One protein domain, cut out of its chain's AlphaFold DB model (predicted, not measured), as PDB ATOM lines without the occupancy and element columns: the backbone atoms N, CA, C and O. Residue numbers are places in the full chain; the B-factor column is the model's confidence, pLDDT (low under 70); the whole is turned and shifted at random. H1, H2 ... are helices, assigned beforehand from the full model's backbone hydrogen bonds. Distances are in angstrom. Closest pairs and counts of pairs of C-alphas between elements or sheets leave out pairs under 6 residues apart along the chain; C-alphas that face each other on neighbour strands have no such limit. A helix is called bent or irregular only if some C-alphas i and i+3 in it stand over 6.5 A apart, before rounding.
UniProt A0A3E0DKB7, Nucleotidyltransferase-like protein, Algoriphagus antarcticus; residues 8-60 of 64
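This is residues 8 to 60 of the 64 residues of the protein "Nucleotidyltransferase-like protein" of Algoriphagus antarcticus (UniProt A0A3E0DKB7). Two helices make a lopsided V, with short H1 and much longer, kinked H2 joined at its point by a tight link. The last part of H2, residues 45 to 60, sticks out as a free arm that makes much of the length. The printed part has 53 residues, H1 then H2 along the chain, all helix; it is only just loose, close to extended, with a radius of gyration of the C-alphas of 14.8 A and spans of 50 by 17 by 17 A.

Find C-alpha 8 at (-5.253, 23.359, 34.116); from there H1, residues 8 to 22, runs 22.1 A. It is only just irregular, with C-alphas 18 and 21 6.9 A apart. H2, residues 26 to 60, runs 50.0 A to C-alpha 60 at (7.495, 31.265, 63.185), with a kink of 40 degrees near residue 35; it is irregular, with C-alphas 57 and 60 7.6 A apart.

Look at Ser 16 and Ile 32, whose C-alphas, 6.4 A apart, are the closest of H1 and H2. The helices touch, H2 with residues 28 to 43 alone. They run opposite ways at a steep tilt of 46 degrees. O i to N i+4 pairs are within hydrogen-bond range in 9 of 11 cases in H1 and 26 of 31 in H2.

The C-alphas of Asn 25 and Asn 60 are the two farthest apart, 50.4 A. The printed part has no cut. Mean pLDDT of the printed part is 92.9; look for values under 70 at residues 58 to 60.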
ATOM      1  N   GLU A   8      -4.311  23.912  35.093       95.94
ATOM      2  CA  GLU A   8      -5.253  23.359  34.116       95.94
ATOM      3  C   GLU A   8      -6.330  22.522  34.813       95.94
ATOM      4  O   GLU A   8      -7.519  22.697  34.531       95.94
ATOM      5  N   GLY A   9      -5.938  21.686  35.779       96.81
ATOM      6  CA  GLY A   9      -6.863  20.908  36.597       96.81
ATOM      7  C   GLY A   9      -7.884  21.791  37.321       96.81
ATOM      8  O   GLY A   9      -9.088  21.534  37.261       96.81
ATOM      9  N   TRP A  10      -7.440  22.907  37.906       96.81
ATOM     10  CA  TRP A  10      -8.344  23.875  38.542       96.81
ATOM     11  C   TRP A  10      -9.274  24.585  37.549       96.81
ATOM     12  O   TRP A  10     -10.429  24.869  37.876       96.81
ATOM     13  N   SER A  11      -8.819  24.841  36.318       96.31
ATOM     14  CA  SER A  11      -9.682  25.372  35.254       96.31
ATOM     15  C   SER A  11     -10.782  24.375  34.871       96.31
ATOM     16  O   SER A  11     -11.948  24.759  34.744       96.31
ATOM     17  N   LYS A  12     -10.435  23.085  34.749       97.56
ATOM     18  CA  LYS A  12     -11.397  21.998  34.498       97.56
ATOM     19  C   LYS A  12     -12.419  21.884  35.627       97.56
ATOM     20  O   LYS A  12     -13.613  21.813  35.346       97.56
ATOM     21  N   LEU A  13     -11.976  21.970  36.882       97.25
ATOM     22  CA  LEU A  13     -12.859  21.986  38.051       97.25
ATOM     23  C   LEU A  13     -13.853  23.148  37.992       97.25
ATOM     24  O   LEU A  13     -15.059  22.942  38.138       97.25
ATOM     25  N   LYS A  14     -13.375  24.367  37.707       97.06
ATOM     26  CA  LYS A  14     -14.247  25.543  37.587       97.06
ATOM     27  C   LYS A  14     -15.330  25.343  36.520       97.06
ATOM     28  O   LYS A  14     -16.498  25.596  36.797       97.06
ATOM     29  N   LYS A  15     -14.958  24.855  35.332       96.69
ATOM     30  CA  LYS A  15     -15.911  24.574  34.244       96.69
ATOM     31  C   LYS A  15     -16.892  23.456  34.603       96.69
ATOM     32  O   LYS A  15     -18.075  23.560  34.302       96.69
ATOM     33  N   SER A  16     -16.428  22.400  35.272       97.56
ATOM     34  CA  SER A  16     -17.302  21.316  35.742       97.56
ATOM     35  C   SER A  16     -18.364  21.835  36.715       97.56
ATOM     36  O   SER A  16     -19.530  21.471  36.591       97.56
ATOM     37  N   ARG A  17     -18.014  22.776  37.603       95.94
ATOM     38  CA  ARG A  17     -18.978  23.431  38.500       95.94
ATOM     39  C   ARG A  17     -20.066  24.205  37.750       95.94
ATOM     40  O   ARG A  17     -21.205  24.229  38.194       95.94
ATOM     41  N   GLU A  18     -19.746  24.830  36.622       95.62
ATOM     42  CA  GLU A  18     -20.758  25.489  35.780       95.62
ATOM     43  C   GLU A  18     -21.743  24.465  35.182       95.62
ATOM     44  O   GLU A  18     -22.915  24.781  34.999       95.62
ATOM     45  N   LYS A  19     -21.304  23.216  34.959       95.94
ATOM     46  CA  LYS A  19     -22.140  22.114  34.459       95.94
ATOM     47  C   LYS A  19     -22.990  21.423  35.533       95.94
ATOM     48  O   LYS A  19     -23.897  20.678  35.168       95.94
ATOM     49  N   THR A  20     -22.759  21.630  36.835       95.81
ATOM     50  CA  THR A  20     -23.482  20.865  37.877       95.81
ATOM     51  C   THR A  20     -24.989  21.135  37.892       95.81
ATOM     52  O   THR A  20     -25.758  20.272  38.307       95.81
ATOM     53  N   SER A  21     -25.436  22.294  37.396       96.56
ATOM     54  CA  SER A  21     -26.859  22.600  37.169       96.56
ATOM     55  C   SER A  21     -27.507  21.731  36.079       96.56
ATOM     56  O   SER A  21     -28.730  21.622  36.040       96.56
ATOM     57  N   HIS A  22     -26.707  21.097  35.216       96.12
ATOM     58  CA  HIS A  22     -27.139  20.240  34.108       96.12
ATOM     59  C   HIS A  22     -27.054  18.737  34.422       96.12
ATOM     60  O   HIS A  22     -27.163  17.908  33.521       96.12
ATOM     61  N   THR A  23     -26.884  18.364  35.694       96.69
ATOM     62  CA  THR A  23     -26.762  16.965  36.158       96.69
ATOM     63  C   THR A  23     -28.050  16.146  36.055       96.69
ATOM     64  O   THR A  23     -28.025  14.940  36.272       96.69
ATOM     65  N   TYR A  24     -29.169  16.762  35.658       95.75
ATOM     66  CA  TYR A  24     -30.354  16.026  35.207       95.75
ATOM     67  C   TYR A  24     -30.084  15.225  33.922       95.75
ATOM     68  O   TYR A  24     -30.802  14.268  33.648       95.75
ATOM     69  N   ASN A  25     -29.073  15.611  33.128       97.88
ATOM     70  CA  ASN A  25     -28.555  14.787  32.045       97.88
ATOM     71  C   ASN A  25     -27.603  13.730  32.647       97.88
ATOM     72  O   ASN A  25     -26.563  14.116  33.193       97.88
ATOM     73  N   PRO A  26     -27.914  12.424  32.526       97.88
ATOM     74  CA  PRO A  26     -27.079  11.354  33.069       97.88
ATOM     75  C   PRO A  26     -25.637  11.362  32.549       97.88
ATOM     76  O   PRO A  26     -24.725  11.068  33.311       97.88
ATOM     77  N   GLU A  27     -25.407  11.750  31.291       98.12
ATOM     78  CA  GLU A  27     -24.057  11.834  30.715       98.12
ATOM     79  C   GLU A  27     -23.234  12.937  31.387       98.12
ATOM     80  O   GLU A  27     -22.074  12.731  31.731       98.12
ATOM     81  N   THR A  28     -23.852  14.097  31.642       97.44
ATOM     82  CA  THR A  28     -23.209  15.198  32.375       97.44
ATOM     83  C   THR A  28     -22.892  14.785  33.810       97.44
ATOM     84  O   THR A  28     -21.830  15.123  34.331       97.44
ATOM     85  N   ALA A  29     -23.813  14.077  34.471       97.88
ATOM     86  CA  ALA A  29     -23.592  13.585  35.825       97.88
ATOM     87  C   ALA A  29     -22.428  12.585  35.875       97.88
ATOM     88  O   ALA A  29     -21.570  12.702  36.750       97.88
ATOM     89  N   GLU A  30     -22.365  11.665  34.912       98.38
ATOM     90  CA  GLU A  30     -21.293  10.677  34.809       98.38
ATOM     91  C   GLU A  30     -19.937  11.332  34.501       98.38
ATOM     92  O   GLU A  30     -18.962  11.054  35.193       98.38
ATOM     93  N   GLU A  31     -19.879  12.288  33.563       98.06
ATOM     94  CA  GLU A  31     -18.663  13.068  33.266       98.06
ATOM     95  C   GLU A  31     -18.119  13.749  34.534       98.06
ATOM     96  O   GLU A  31     -16.923  13.696  34.826       98.06
ATOM     97  N   ILE A  32     -18.998  14.387  35.314       97.88
ATOM     98  CA  ILE A  32     -18.609  15.072  36.552       97.88
ATOM     99  C   ILE A  32     -18.149  14.066  37.613       97.88
ATOM    100  O   ILE A  32     -17.175  14.343  38.315       97.88
ATOM    101  N   LYS A  33     -18.811  12.908  37.728       98.31
ATOM    102  CA  LYS A  33     -18.436  11.843  38.667       98.31
ATOM    103  C   LYS A  33     -17.018  11.339  38.389       98.31
ATOM    104  O   LYS A  33     -16.212  11.301  39.317       98.31
ATOM    105  N   GLU A  34     -16.698  11.019  37.137       98.50
ATOM    106  CA  GLU A  34     -15.351  10.569  36.753       98.50
ATOM    107  C   GLU A  34     -14.299  11.654  37.037       98.50
ATOM    108  O   GLU A  34     -13.274  11.385  37.657       98.50
ATOM    109  N   LEU A  35     -14.584  12.925  36.723       98.38
ATOM    110  CA  LEU A  35     -13.673  14.035  37.039       98.38
ATOM    111  C   LEU A  35     -13.420  14.209  38.547       98.38
ATOM    112  O   LEU A  35     -12.315  14.595  38.945       98.38
ATOM    113  N   ILE A  36     -14.420  13.946  39.393       98.25
ATOM    114  CA  ILE A  36     -14.253  13.988  40.851       98.25
ATOM    115  C   ILE A  36     -13.266  12.914  41.308       98.25
ATOM    116  O   ILE A  36     -12.351  13.229  42.076       98.25
ATOM    117  N   LEU A  37     -13.459  11.679  40.837       98.06
ATOM    118  CA  LEU A  37     -12.662  10.515  41.225       98.06
ATOM    119  C   LEU A  37     -11.226  10.609  40.696       98.06
ATOM    120  O   LEU A  37     -10.280  10.398  41.456       98.06
ATOM    121  N   ASP A  38     -11.065  11.001  39.434       97.81
ATOM    122  CA  ASP A  38      -9.776  10.943  38.745       97.81
ATOM    123  C   ASP A  38      -8.912  12.192  38.948       97.81
ATOM    124  O   ASP A  38      -7.684  12.126  38.844       97.81
ATOM    125  N   LEU A  39      -9.527  13.351  39.220       97.81
ATOM    126  CA  LEU A  39      -8.815  14.632  39.216       97.81
ATOM    127  C   LEU A  39      -9.098  15.498  40.444       97.81
ATOM    128  O   LEU A  39      -8.160  15.912  41.127       97.81
ATOM    129  N   PHE A  40     -10.359  15.817  40.738       97.75
ATOM    130  CA  PHE A  40     -10.654  16.878  41.709       97.75
ATOM    131  C   PHE A  40     -10.267  16.497  43.134       97.75
ATOM    132  O   PHE A  40      -9.732  17.341  43.853       97.75
ATOM    133  N   PHE A  41     -10.464  15.236  43.528       97.75
ATOM    134  CA  PHE A  41     -10.025  14.762  44.839       97.75
ATOM    135  C   PHE A  41      -8.517  14.970  45.039       97.75
ATOM    136  O   PHE A  41      -8.089  15.532  46.049       97.75
ATOM    137  N   LYS A  42      -7.714  14.605  44.033       96.50
ATOM    138  CA  LYS A  42      -6.262  14.793  44.064       96.50
ATOM    139  C   LYS A  42      -5.881  16.272  44.157       96.50
ATOM    140  O   LYS A  42      -5.062  16.622  44.998       96.50
ATOM    141  N   LEU A  43      -6.505  17.146  43.360       97.06
ATOM    142  CA  LEU A  43      -6.230  18.591  43.396       97.06
ATOM    143  C   LEU A  43      -6.450  19.192  44.790       97.06
ATOM    144  O   LEU A  43      -5.627  19.983  45.257       97.06
ATOM    145  N   PHE A  44      -7.536  18.812  45.468       96.56
ATOM    146  CA  PHE A  44      -7.802  19.269  46.833       96.56
ATOM    147  C   PHE A  44      -6.833  18.666  47.852       96.56
ATOM    148  O   PHE A  44      -6.360  19.397  48.720       96.56
ATOM    149  N   SER A  45      -6.495  17.380  47.732       95.94
ATOM    150  CA  SER A  45      -5.507  16.719  48.595       95.94
ATOM    151  C   SER A  45      -4.120  17.366  48.483       95.94
ATOM    152  O   SER A  45      -3.463  17.637  49.492       95.94
ATOM    153  N   ASP A  46      -3.684  17.677  47.261       94.69
ATOM    154  CA  ASP A  46      -2.412  18.351  46.996       94.69
ATOM    155  C   ASP A  46      -2.417  19.775  47.571       94.69
ATOM    156  O   ASP A  46      -1.458  20.192  48.227       94.69
ATOM    157  N   LEU A  47      -3.520  20.514  47.394       94.69
ATOM    158  CA  LEU A  47      -3.680  21.849  47.972       94.69
ATOM    159  C   LEU A  47      -3.678  21.813  49.505       94.69
ATOM    160  O   LEU A  47      -3.015  22.641  50.125       94.69
ATOM    161  N   GLN A  48      -4.384  20.863  50.119       94.62
ATOM    162  CA  GLN A  48      -4.407  20.688  51.570       94.62
ATOM    163  C   GLN A  48      -3.003  20.401  52.103       94.62
ATOM    164  O   GLN A  48      -2.551  21.073  53.027       94.62
ATOM    165  N   THR A  49      -2.292  19.457  51.483       92.31
ATOM    166  CA  THR A  49      -0.906  19.117  51.837       92.31
ATOM    167  C   THR A  49      -0.007  20.345  51.734       92.31
ATOM    168  O   THR A  49       0.820  20.606  52.610       92.31
ATOM    169  N   LYS A  50      -0.194  21.145  50.678       90.88
ATOM    170  CA  LYS A  50       0.582  22.361  50.467       90.88
ATOM    171  C   LYS A  50       0.306  23.414  51.537       90.88
ATOM    172  O   LYS A  50       1.254  23.957  52.094       90.88
ATOM    173  N   LEU A  51      -0.963  23.692  51.819       91.44
ATOM    174  CA  LEU A  51      -1.376  24.649  52.847       91.44
ATOM    175  C   LEU A  51      -0.885  24.231  54.232       91.44
ATOM    176  O   LEU A  51      -0.404  25.073  54.985       91.44
ATOM    177  N   GLU A  52      -0.950  22.939  54.542       91.75
ATOM    178  CA  GLU A  52      -0.464  22.393  55.804       91.75
ATOM    179  C   GLU A  52       1.054  22.555  55.939       91.75
ATOM    180  O   GLU A  52       1.526  23.024  56.969       91.75
ATOM    181  N   SER A  53       1.812  22.285  54.871       88.44
ATOM    182  CA  SER A  53       3.258  22.524  54.839       88.44
ATOM    183  C   SER A  53       3.625  24.000  55.037       88.44
ATOM    184  O   SER A  53       4.610  24.289  55.716       88.44
ATOM    185  N   GLU A  54       2.864  24.936  54.461       87.75
ATOM    186  CA  GLU A  54       3.076  26.374  54.691       87.75
ATOM    187  C   GLU A  54       2.735  26.757  56.136       87.75
ATOM    188  O   GLU A  54       3.492  27.476  56.787       87.75
ATOM    189  N   ARG A  55       1.626  26.233  56.667       87.94
ATOM    190  CA  ARG A  55       1.186  26.463  58.047       87.94
ATOM    191  C   ARG A  55       2.218  25.962  59.057       87.94
ATOM    192  O   ARG A  55       2.560  26.694  59.980       87.94
ATOM    193  N   SER A  56       2.736  24.747  58.875       86.00
ATOM    194  CA  SER A  56       3.720  24.135  59.774       86.00
ATOM    195  C   SER A  56       5.141  24.682  59.592       86.00
ATOM    196  O   SER A  56       5.960  24.543  60.496       86.00
ATOM    197  N   GLY A  57       5.457  25.260  58.426       70.50
ATOM    198  CA  GLY A  57       6.807  25.702  58.059       70.50
ATOM    199  C   GLY A  57       7.078  27.206  58.182       70.50
ATOM    200  O   GLY A  57       8.231  27.576  58.376       70.50
ATOM    201  N   ASN A  58       6.057  28.072  58.091       58.03
ATOM    202  CA  ASN A  58       6.234  29.528  57.925       58.03
ATOM    203  C   ASN A  58       5.518  30.415  58.967       58.03
ATOM    204  O   ASN A  58       5.538  31.636  58.830       58.03
ATOM    205  N   GLN A  59       4.918  29.862  60.028       56.28
ATOM    206  CA  GLN A  59       4.280  30.684  61.075       56.28
ATOM    207  C   GLN A  59       5.247  31.245  62.137       56.28
ATOM    208  O   GLN A  59       4.868  32.155  62.860       56.28
ATOM    209  N   ASN A  60       6.507  30.795  62.194       48.22
ATOM    210  CA  ASN A  60       7.495  31.265  63.185       48.22
ATOM    211  C   ASN A  60       8.279  32.533  62.776       48.22
ATOM    212  O   ASN A  60       9.264  32.870  63.425       48.22
TER     213      ASN A  60